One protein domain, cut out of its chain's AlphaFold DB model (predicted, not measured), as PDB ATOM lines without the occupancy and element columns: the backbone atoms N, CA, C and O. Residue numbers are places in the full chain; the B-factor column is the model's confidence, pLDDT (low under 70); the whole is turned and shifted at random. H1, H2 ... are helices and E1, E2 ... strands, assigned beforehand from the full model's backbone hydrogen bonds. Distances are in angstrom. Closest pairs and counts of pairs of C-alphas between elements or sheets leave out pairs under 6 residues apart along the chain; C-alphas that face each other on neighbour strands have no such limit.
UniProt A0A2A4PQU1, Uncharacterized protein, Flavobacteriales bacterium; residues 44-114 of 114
ATOM      1  N   PHE A  44     139.055  82.640 214.954       95.62
ATOM      2  CA  PHE A  44     138.843  81.362 214.301       95.62
ATOM      3  C   PHE A  44     140.196  80.725 213.985       95.62
ATOM      4  O   PHE A  44     141.228  81.403 213.918       95.62
ATOM      5  N   GLN A  45     140.184  79.417 213.768       93.69
ATOM      6  CA  GLN A  45     141.364  78.639 213.435       93.69
ATOM      7  C   GLN A  45     141.039  77.610 212.360       93.69
ATOM      8  O   GLN A  45     140.073  76.861 212.458       93.69
ATOM      9  N   ILE A  46     141.898  77.535 211.353       91.06
ATOM     10  CA  ILE A  46     141.879  76.508 210.321       91.06
ATOM     11  C   ILE A  46     142.766  75.356 210.801       91.06
ATOM     12  O   ILE A  46     143.984  75.491 210.957       91.06
ATOM     13  N   GLN A  47     142.142  74.215 211.049       89.62
ATOM     14  CA  GLN A  47     142.776  73.018 211.581       89.62
ATOM     15  C   GLN A  47     142.987  71.997 210.458       89.62
ATOM     16  O   GLN A  47     142.092  71.788 209.638       89.62
ATOM     17  N   HIS A  48     144.160  71.363 210.430       87.06
ATOM     18  CA  HIS A  48     144.568  70.367 209.434       87.06
ATOM     19  C   HIS A  48     144.872  69.024 210.097       87.06
ATOM     20  O   HIS A  48     145.472  68.991 211.169       87.06
ATOM     21  N   LYS A  49     144.485  67.931 209.434       79.69
ATOM     22  CA  LYS A  49     144.754  66.558 209.886       79.69
ATOM     23  C   LYS A  49     146.142  66.037 209.461       79.69
ATOM     24  O   LYS A  49     146.652  65.119 210.087       79.69
ATOM     25  N   ASP A  50     146.762  66.620 208.430       72.06
ATOM     26  CA  ASP A  50     148.129  66.305 207.964       72.06
ATOM     27  C   ASP A  50     148.869  67.618 207.622       72.06
ATOM     28  O   ASP A  50     148.283  68.558 207.078       72.06
ATOM     29  N   SER A  51     150.148  67.714 207.989       64.88
ATOM     30  CA  SER A  51     150.894  68.966 208.176       64.88
ATOM     31  C   SER A  51     151.730  69.424 206.975       64.88
ATOM     32  O   SER A  51     152.741  70.106 207.151       64.88
ATOM     33  N   ARG A  52     151.384  69.024 205.748       64.38
ATOM     34  CA  ARG A  52     152.320  69.097 204.603       64.38
ATOM     35  C   ARG A  52     151.985  70.105 203.504       64.38
ATOM     36  O   ARG A  52     152.390  69.928 202.361       64.38
ATOM     37  N   GLY A  53     151.326  71.209 203.839       63.97
ATOM     38  CA  GLY A  53     151.141  72.316 202.899       63.97
ATOM     39  C   GLY A  53     151.030  73.655 203.605       63.97
ATOM     40  O   GLY A  53     150.572  73.703 204.741       63.97
ATOM     41  N   GLN A  54     151.433  74.736 202.928       67.25
ATOM     42  CA  GLN A  54     151.044  76.079 203.349       67.25
ATOM     43  C   GLN A  54     149.560  76.272 203.018       67.25
ATOM     44  O   GLN A  54     149.187  76.244 201.842       67.25
ATOM     45  N   PRO A  55     148.697  76.433 204.025       70.31
ATOM     46  CA  PRO A  55     147.278  76.569 203.784       70.31
ATOM     47  C   PRO A  55     146.954  77.962 203.252       70.31
ATOM     48  O   PRO A  55     147.155  78.969 203.928       70.31
ATOM     49  N   SER A  56     146.399  78.013 202.046       76.56
ATOM     50  CA  SER A  56     145.664  79.173 201.552       76.56
ATOM     51  C   SER A  56     144.162  78.933 201.699       76.56
ATOM     52  O   SER A  56     143.675  77.794 201.716       76.56
ATOM     53  N   TYR A  57     143.405  80.017 201.827       84.31
ATOM     54  CA  TYR A  57     141.950  79.977 201.849       84.31
ATOM     55  C   TYR A  57     141.368  81.120 201.029       84.31
ATOM     56  O   TYR A  57     142.029  82.124 200.771       84.31
ATOM     57  N   GLN A  58     140.130  80.931 200.583       88.19
ATOM     58  CA  GLN A  58     139.417  81.941 199.813       88.19
ATOM     59  C   GLN A  58     139.015  83.092 200.730       88.19
ATOM     60  O   GLN A  58     138.521  82.856 201.830       88.19
ATOM     61  N   LEU A  59     139.179  84.331 200.266       85.88
ATOM     62  CA  LEU A  59     138.844  85.513 201.057       85.88
ATOM     63  C   LEU A  59     137.358  85.530 201.468       85.88
ATOM     64  O   LEU A  59     137.051  85.884 202.597       85.88
ATOM     65  N   SER A  60     136.455  85.026 200.622       89.50
ATOM     66  CA  SER A  60     135.019  84.855 200.918       89.50
ATOM     67  C   SER A  60     134.714  83.907 202.089       89.50
ATOM     68  O   SER A  60     133.588  83.859 202.583       89.50
ATOM     69  N   LEU A  61     135.699  83.145 202.575       90.88
ATOM     70  CA  LEU A  61     135.525  82.287 203.743       90.88
ATOM     71  C   LEU A  61     135.175  83.085 205.005       90.88
ATOM     72  O   LEU A  61     134.463  82.577 205.868       90.88
ATOM     73  N   VAL A  62     135.648  84.328 205.103       93.56
ATOM     74  CA  VAL A  62     135.434  85.180 206.280       93.56
ATOM     75  C   VAL A  62     133.961  85.524 206.497       93.56
ATOM     76  O   VAL A  62     133.518  85.583 207.639       93.56
ATOM     77  N   GLU A  63     133.170  85.624 205.427       94.69
ATOM     78  CA  GLU A  63     131.715  85.792 205.526       94.69
ATOM     79  C   GLU A  63     131.044  84.540 206.075       94.69
ATOM     80  O   GLU A  63     130.179  84.624 206.940       94.69
ATOM     81  N   LYS A  64     131.470  83.361 205.602       94.38
ATOM     82  CA  LYS A  64     130.929  82.082 206.078       94.38
ATOM     83  C   LYS A  64     131.223  81.877 207.559       94.38
ATOM     84  O   LYS A  64     130.371  81.371 208.277       94.38
ATOM     85  N   ILE A  65     132.417  82.274 208.002       96.00
ATOM     86  CA  ILE A  65     132.808  82.217 209.412       96.00
ATOM     87  C   ILE A  65     131.895  83.108 210.247       96.00
ATOM     88  O   ILE A  65     131.337  82.647 211.240       96.00
ATOM     89  N   GLU A  66     131.716  84.363 209.841       95.75
ATOM     90  CA  GLU A  66     130.927  85.310 210.624       95.75
ATOM     91  C   GLU A  66     129.434  84.957 210.639       95.75
ATOM     92  O   GLU A  66     128.792  85.034 211.686       95.75
ATOM     93  N   ALA A  67     128.899  84.479 209.512       95.88
ATOM     94  CA  ALA A  67     127.514  84.028 209.407       95.88
ATOM     95  C   ALA A  67     127.220  82.782 210.263       95.88
ATOM     96  O   ALA A  67     126.113  82.633 210.771       95.88
ATOM     97  N   ALA A  68     128.197  81.888 210.429       96.19
ATOM     98  CA  ALA A  68     128.049  80.656 211.202       96.19
ATOM     99  C   ALA A  68     128.427  80.801 212.687       96.19
ATOM    100  O   ALA A  68     128.347  79.828 213.446       96.19
ATOM    101  N   ARG A  69     128.892  81.984 213.106       97.50
ATOM    102  CA  ARG A  69     129.338  82.217 214.478       97.50
ATOM    103  C   ARG A  69     128.147  82.158 215.433       97.50
ATOM    104  O   ARG A  69     127.226  82.967 215.329       97.50
ATOM    105  N   SER A  70     128.207  81.217 216.372       97.50
ATOM    106  CA  SER A  70     127.273  81.119 217.494       97.50
ATOM    107  C   SER A  70     127.614  82.148 218.575       97.50
ATOM    108  O   SER A  70     128.747  82.624 218.675       97.50
ATOM    109  N   ASP A  71     126.629  82.505 219.393       97.25
ATOM    110  CA  ASP A  71     126.836  83.426 220.510       97.25
ATOM    111  C   ASP A  71     127.557  82.750 221.678       97.25
ATOM    112  O   ASP A  71     128.366  83.396 222.345       97.25
ATOM    113  N   THR A  72     127.315  81.452 221.884       97.00
ATOM    114  CA  THR A  72     127.725  80.718 223.093       97.00
ATOM    115  C   THR A  72     128.545  79.462 222.817       97.00
ATOM    116  O   THR A  72     129.310  79.036 223.677       97.00
ATOM    117  N   GLU A  73     128.418  78.862 221.633       96.12
ATOM    118  CA  GLU A  73     129.035  77.570 221.316       96.12
ATOM    119  C   GLU A  73     130.169  77.690 220.295       96.12
ATOM    120  O   GLU A  73     130.174  78.556 219.419       96.12
ATOM    121  N   ILE A  74     131.143  76.785 220.384       95.94
ATOM    122  CA  ILE A  74     132.173  76.656 219.353       95.94
ATOM    123  C   ILE A  74     131.547  75.990 218.126       95.94
ATOM    124  O   ILE A  74     131.053  74.867 218.203       95.94
ATOM    125  N   THR A  75     131.633  76.653 216.972       96.12
ATOM    126  CA  THR A  75     131.159  76.097 215.699       96.12
ATOM    127  C   THR A  75     132.320  75.462 214.937       96.12
ATOM    128  O   THR A  75     133.384  76.066 214.791       96.12
ATOM    129  N   PHE A  76     132.098  74.271 214.378       94.25
ATOM    130  CA  PHE A  76     133.034  73.620 213.462       94.25
ATOM    131  C   PHE A  76     132.457  73.551 212.050       94.25
ATOM    132  O   PHE A  76     131.375  73.008 211.845       94.25
ATOM    133  N   ILE A  77     133.199  74.056 211.061       92.81
ATOM    134  CA  ILE A  77     132.810  73.981 209.645       92.81
ATOM    135  C   ILE A  77     133.810  73.115 208.871       92.81
ATOM    136  O   ILE A  77     135.013  73.388 208.927       92.81
ATOM    137  N   PRO A  78     133.364  72.104 208.104       90.25
ATOM    138  CA  PRO A  78     134.248  71.358 207.211       90.25
ATOM    139  C   PRO A  78     134.779  72.258 206.079       90.25
ATOM    140  O   PRO A  78     134.022  73.007 205.463       90.25
ATOM    141  N   TYR A  79     136.079  72.177 205.769       86.12
ATOM    142  CA  TYR A  79     136.726  73.040 204.768       86.12
ATOM    143  C   TYR A  79     137.620  72.261 203.790       86.12
ATOM    144  O   TYR A  79     138.852  72.314 203.802       86.12
ATOM    145  N   GLY A  80     136.989  71.536 202.870       82.56
ATOM    146  CA  GLY A  80     137.691  70.614 201.977       82.56
ATOM    147  C   GLY A  80     138.202  69.372 202.714       82.56
ATOM    148  O   GLY A  80     137.827  69.110 203.854       82.56
ATOM    149  N   SER A  81     139.042  68.579 202.049       83.88
ATOM    150  CA  SER A  81     139.498  67.301 202.606       83.88
ATOM    151  C   SER A  81     140.510  67.500 203.737       83.88
ATOM    152  O   SER A  81     141.498  68.213 203.566       83.88
ATOM    153  N   GLY A  82     140.262  66.872 204.891       83.56
ATOM    154  CA  GLY A  82     141.196  66.854 206.022       83.56
ATOM    155  C   GLY A  82     141.373  68.192 206.744       83.56
ATOM    156  O   GLY A  82     142.364  68.359 207.461       83.56
ATOM    157  N   ARG A  83     140.449  69.146 206.561       87.06
ATOM    158  CA  ARG A  83     140.479  70.441 207.251       87.06
ATOM    159  C   ARG A  83     139.122  70.805 207.825       87.06
ATOM    160  O   ARG A  83     138.085  70.557 207.208       87.06
ATOM    161  N   ARG A  84     139.150  71.475 208.969       91.12
ATOM    162  CA  ARG A  84     137.974  72.093 209.583       91.12
ATOM    163  C   ARG A  84     138.313  73.485 210.085       91.12
ATOM    164  O   ARG A  84     139.475  73.797 210.330       91.12
ATOM    165  N   ILE A  85     137.296  74.314 210.231       93.44
ATOM    166  CA  ILE A  85     137.415  75.657 210.783       93.44
ATOM    167  C   ILE A  85     136.742  75.633 212.141       93.44
ATOM    168  O   ILE A  85     135.544  75.378 212.217       93.44
ATOM    169  N   LEU A  86     137.521  75.877 213.185       95.50
ATOM    170  CA  LEU A  86     137.030  76.148 214.527       95.50
ATOM    171  C   LEU A  86     136.700  77.637 214.607       95.50
ATOM    172  O   LEU A  86     137.556  78.473 214.319       95.50
ATOM    173  N   ILE A  87     135.475  77.963 215.001       97.38
ATOM    174  CA  ILE A  87     134.988  79.332 215.157       97.38
ATOM    175  C   ILE A  87     134.641  79.533 216.625       97.38
ATOM    176  O   ILE A  87     133.817  78.802 217.173       97.38
ATOM    177  N   LEU A  88     135.276  80.515 217.261       97.44
ATOM    178  CA  LEU A  88     134.980  80.848 218.650       97.44
ATOM    179  C   LEU A  88     133.636  81.590 218.756       97.44
ATOM    180  O   LEU A  88     133.324  82.401 217.879       97.44
ATOM    181  N   PRO A  89     132.846  81.361 219.814       97.50
ATOM    182  CA  PRO A  89     131.586  82.069 220.005       97.50
ATOM    183  C   PRO A  89     131.780  83.558 220.304       97.50
ATOM    184  O   PRO A  89     132.841  83.961 220.792       97.50
ATOM    185  N   ARG A  90     130.741  84.374 220.060       97.62
ATOM    186  CA  ARG A  90     130.766  85.829 220.336       97.62
ATOM    187  C   ARG A  90     131.145  86.135 221.779       97.62
ATOM    188  O   ARG A  90     132.055  86.924 222.012       97.62
ATOM    189  N   GLN A  91     130.541  85.424 222.730       96.94
ATOM    190  CA  GLN A  91     130.803  85.619 224.155       96.94
ATOM    191  C   GLN A  91     132.286  85.451 224.525       96.94
ATOM    192  O   GLN A  91     132.783  86.159 225.398       96.94
ATOM    193  N   VAL A  92     133.003  84.538 223.860       96.69
ATOM    194  CA  VAL A  92     134.433  84.307 224.113       96.69
ATOM    195  C   VAL A  92     135.288  85.426 223.524       96.69
ATOM    196  O   VAL A  92     136.224  85.876 224.174       96.69
ATOM    197  N   ILE A  93     134.981  85.886 222.310       96.50
ATOM    198  CA  ILE A  93     135.808  86.886 221.611       96.50
ATOM    199  C   ILE A  93     135.551  88.319 222.096       96.50
ATOM    200  O   ILE A  93     136.371  89.202 221.866       96.50
ATOM    201  N   GLU A  94     134.416  88.546 222.759       96.44
ATOM    202  CA  GLU A  94     134.050  89.816 223.397       96.44
ATOM    203  C   GLU A  94     134.510  89.898 224.863       96.44
ATOM    204  O   GLU A  94     134.376  90.946 225.500       96.44
ATOM    205  N   ALA A  95     135.070  88.814 225.410       96.31
ATOM    206  CA  ALA A  95     135.627  88.806 226.754       96.31
ATOM    207  C   ALA A  95     136.797  89.797 226.876       96.31
ATOM    208  O   ALA A  95     137.606  89.970 225.963       96.31
ATOM    209  N   LYS A  96     136.905  90.457 228.035       94.75
ATOM    210  CA  LYS A  96     137.908  91.512 228.276       94.75
ATOM    211  C   LYS A  96     139.351  91.002 228.170       94.75
ATOM    212  O   LYS A  96     140.255  91.768 227.850       94.75
ATOM    213  N   ASP A  97     139.552  89.735 228.487       94.62
ATOM    214  CA  ASP A  97     140.816  89.006 228.522       94.62
ATOM    215  C   ASP A  97     140.981  88.062 227.325       94.62
ATOM    216  O   ASP A  97     141.812  87.157 227.356       94.62
ATOM    217  N   PHE A  98     140.203  88.266 226.258       95.69
ATOM    218  CA  PHE A  98     140.309  87.458 225.056       95.69
ATOM    219  C   PHE A  98     141.713  87.531 224.440       95.69
ATOM    220  O   PHE A  98     142.197  88.596 224.046       95.69
ATOM    221  N   GLU A  99     142.338  86.363 224.285       95.19
ATOM    222  CA  GLU A  99     143.597  86.206 223.568       95.19
ATOM    223  C   GLU A  99     143.353  85.637 222.158       95.19
ATOM    224  O   GLU A  99     142.816  84.532 222.016       95.19
ATOM    225  N   PRO A 100     143.769  86.346 221.090       95.38
ATOM    226  CA  PRO A 100     143.610  85.862 219.725       95.38
ATOM    227  C   PRO A 100     144.332  84.532 219.482       95.38
ATOM    228  O   PRO A 100     145.529  84.390 219.743       95.38
ATOM    229  N   ILE A 101     143.629  83.564 218.893       93.88
ATOM    230  CA  ILE A 101     144.200  82.249 218.589       93.88
ATOM    231  C   ILE A 101     145.013  82.258 217.292       93.88
ATOM    232  O   ILE A 101     144.821  83.076 216.386       93.88
ATOM    233  N   LYS A 102     145.930  81.293 217.165       91.06
ATOM    234  CA  LYS A 102     146.669  81.075 215.916       91.06
ATOM    235  C   LYS A 102     145.707  80.675 214.803       91.06
ATOM    236  O   LYS A 102     144.938  79.729 214.963       91.06
ATOM    237  N   LEU A 103     145.852  81.327 213.650       88.06
ATOM    238  CA  LEU A 103     145.046  81.066 212.457       88.06
ATOM    239  C   LEU A 103     145.154  79.616 211.963       88.06
ATOM    240  O   LEU A 103     144.188  79.096 211.420       88.06
ATOM    241  N   PHE A 104     146.300  78.957 212.156       86.81
ATOM    242  CA  PHE A 104     146.537  77.595 211.682       86.81
ATOM    243  C   PHE A 104     146.976  76.657 212.806       86.81
ATOM    244  O   PHE A 104     147.829  77.015 213.621       86.81
ATOM    245  N   SER A 105     146.427  75.440 212.791       83.44
ATOM    246  CA  SER A 105     146.876  74.295 213.592       83.44
ATOM    247  C   SER A 105     146.996  73.047 212.708       83.44
ATOM    248  O   SER A 105     146.209  72.874 211.773       83.44
ATOM    249  N   TYR A 106     147.985  72.195 212.996       75.38
ATOM    250  CA  TYR A 106     148.359  71.030 212.175       75.38
ATOM    251  C   TYR A 106     148.110  69.672 212.842       75.38
ATOM    252  O   TYR A 106     148.545  68.646 212.325       75.38
ATOM    253  N   SER A 107     147.391  69.668 213.962       68.56
ATOM    254  CA  SER A 107     147.056  68.452 214.694       68.56
ATOM    255  C   SER A 107     145.692  68.651 215.344       68.56
ATOM    256  O   SER A 107     145.563  69.457 216.265       68.56
ATOM    257  N   PHE A 108     144.665  67.953 214.865       66.19
ATOM    258  CA  PHE A 108     143.396  67.852 215.579       66.19
ATOM    259  C   PHE A 108     142.916  66.404 215.570       66.19
ATOM    260  O   PHE A 108     142.993  65.723 214.547       66.19
ATOM    261  N   THR A 109     142.467  65.931 216.726       57.66
ATOM    262  CA  THR A 109     141.916  64.587 216.902       57.66
ATOM    263  C   THR A 109     140.431  64.599 216.532       57.66
ATOM    264  O   THR A 109     139.744  65.602 216.739       57.66
ATOM    265  N   ASP A 110     139.927  63.484 216.002       58.97
ATOM    266  CA  ASP A 110     138.488  63.258 215.786       58.97
ATOM    267  C   ASP A 110     137.766  62.868 217.095       58.97
ATOM    268  O   ASP A 110     136.643  62.372 217.053       58.97
ATOM    269  N   GLU A 111     138.405  63.048 218.256       46.47
ATOM    270  CA  GLU A 111     137.807  62.663 219.532       46.47
ATOM    271  C   GLU A 111     136.605  63.562 219.852       46.47
ATOM    272  O   GLU A 111     136.729  64.794 219.802       46.47
ATOM    273  N   PRO A 112     135.438  62.970 220.166       41.97
ATOM    274  CA  PRO A 112     134.371  63.712 220.804       41.97
ATOM    275  C   PRO A 112     134.897  64.182 222.163       41.97
ATOM    276  O   PRO A 112     135.522  63.420 222.894       41.97
ATOM    277  N   THR A 113     134.690  65.454 222.486       44.47
ATOM    278  CA  THR A 113     134.795  65.914 223.871       44.47
ATOM    279  C   THR A 113     133.760  65.149 224.690       44.47
ATOM    280  O   THR A 113     132.564  65.368 224.479       44.47
ATOM    281  N   ASP A 114     134.238  64.234 225.536       38.44
ATOM    282  CA  ASP A 114     133.477  63.577 226.607       38.44
ATOM    283  C   ASP A 114     132.929  64.596 227.622       38.44
ATOM    284  O   ASP A 114     133.626  65.606 227.898       38.44
TER     285      ASP A 114
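What this domain is: This is residues 44 to 114 of the 114 residues of an uncharacterized protein of Flavobacteriales bacterium (UniProt A0A2A4PQU1). There is little regular structure: a small three-stranded sheet with helix H1 over one face and long loops, where residues 104 to 105 pair parallel with 46 to 47 of E1 and residues 94 to 99 stick out. Of 71 printed residues, 25 are in named elements, E1 H1 E2 E3 H2, mixed helices and strands; the antiparallel sheet runs E1, E3, E2. The whole is compact, radius of gyration of the C-alphas 12.6 A, spanning 35 by 33 by 19 A.

Where its parts are: E3, residues 83 to 87, is 13.1 A long; E1, 44 to 48, begins at C-alpha 44 (138.843, 81.362, 214.301); E2 is 75 to 78. H1 is 61 to 67; H2, 90 to 93, ends at C-alpha 93 (135.808, 86.886, 221.611).

How they stand to each other: N 45 of E1 and O 86 of E3 are within hydrogen-bond range at 2.8 A; in the hairpin E2 and E3, N 77 and O 85 are within hydrogen-bond range at 2.9 A. H1 is on the sheet, height 9.7 A, over E3; C-alphas 65 and 87 are closest, 6.8 A. E1, H1, E2 form a split strand-helix-strand unit, same-way strands with E3 between, its crossover left-handed. H2 is not on the sheet. In H1 every O i to N i+4 pair is within hydrogen-bond range; H2 is too short for one.

The domain as a whole: C-alphas 52 and 96 are farthest apart, 35.6 A. The printed part has no cut; E1 to H1 is a long link. Residues 51 to 54 and 107 to 114 have pLDDT under 70.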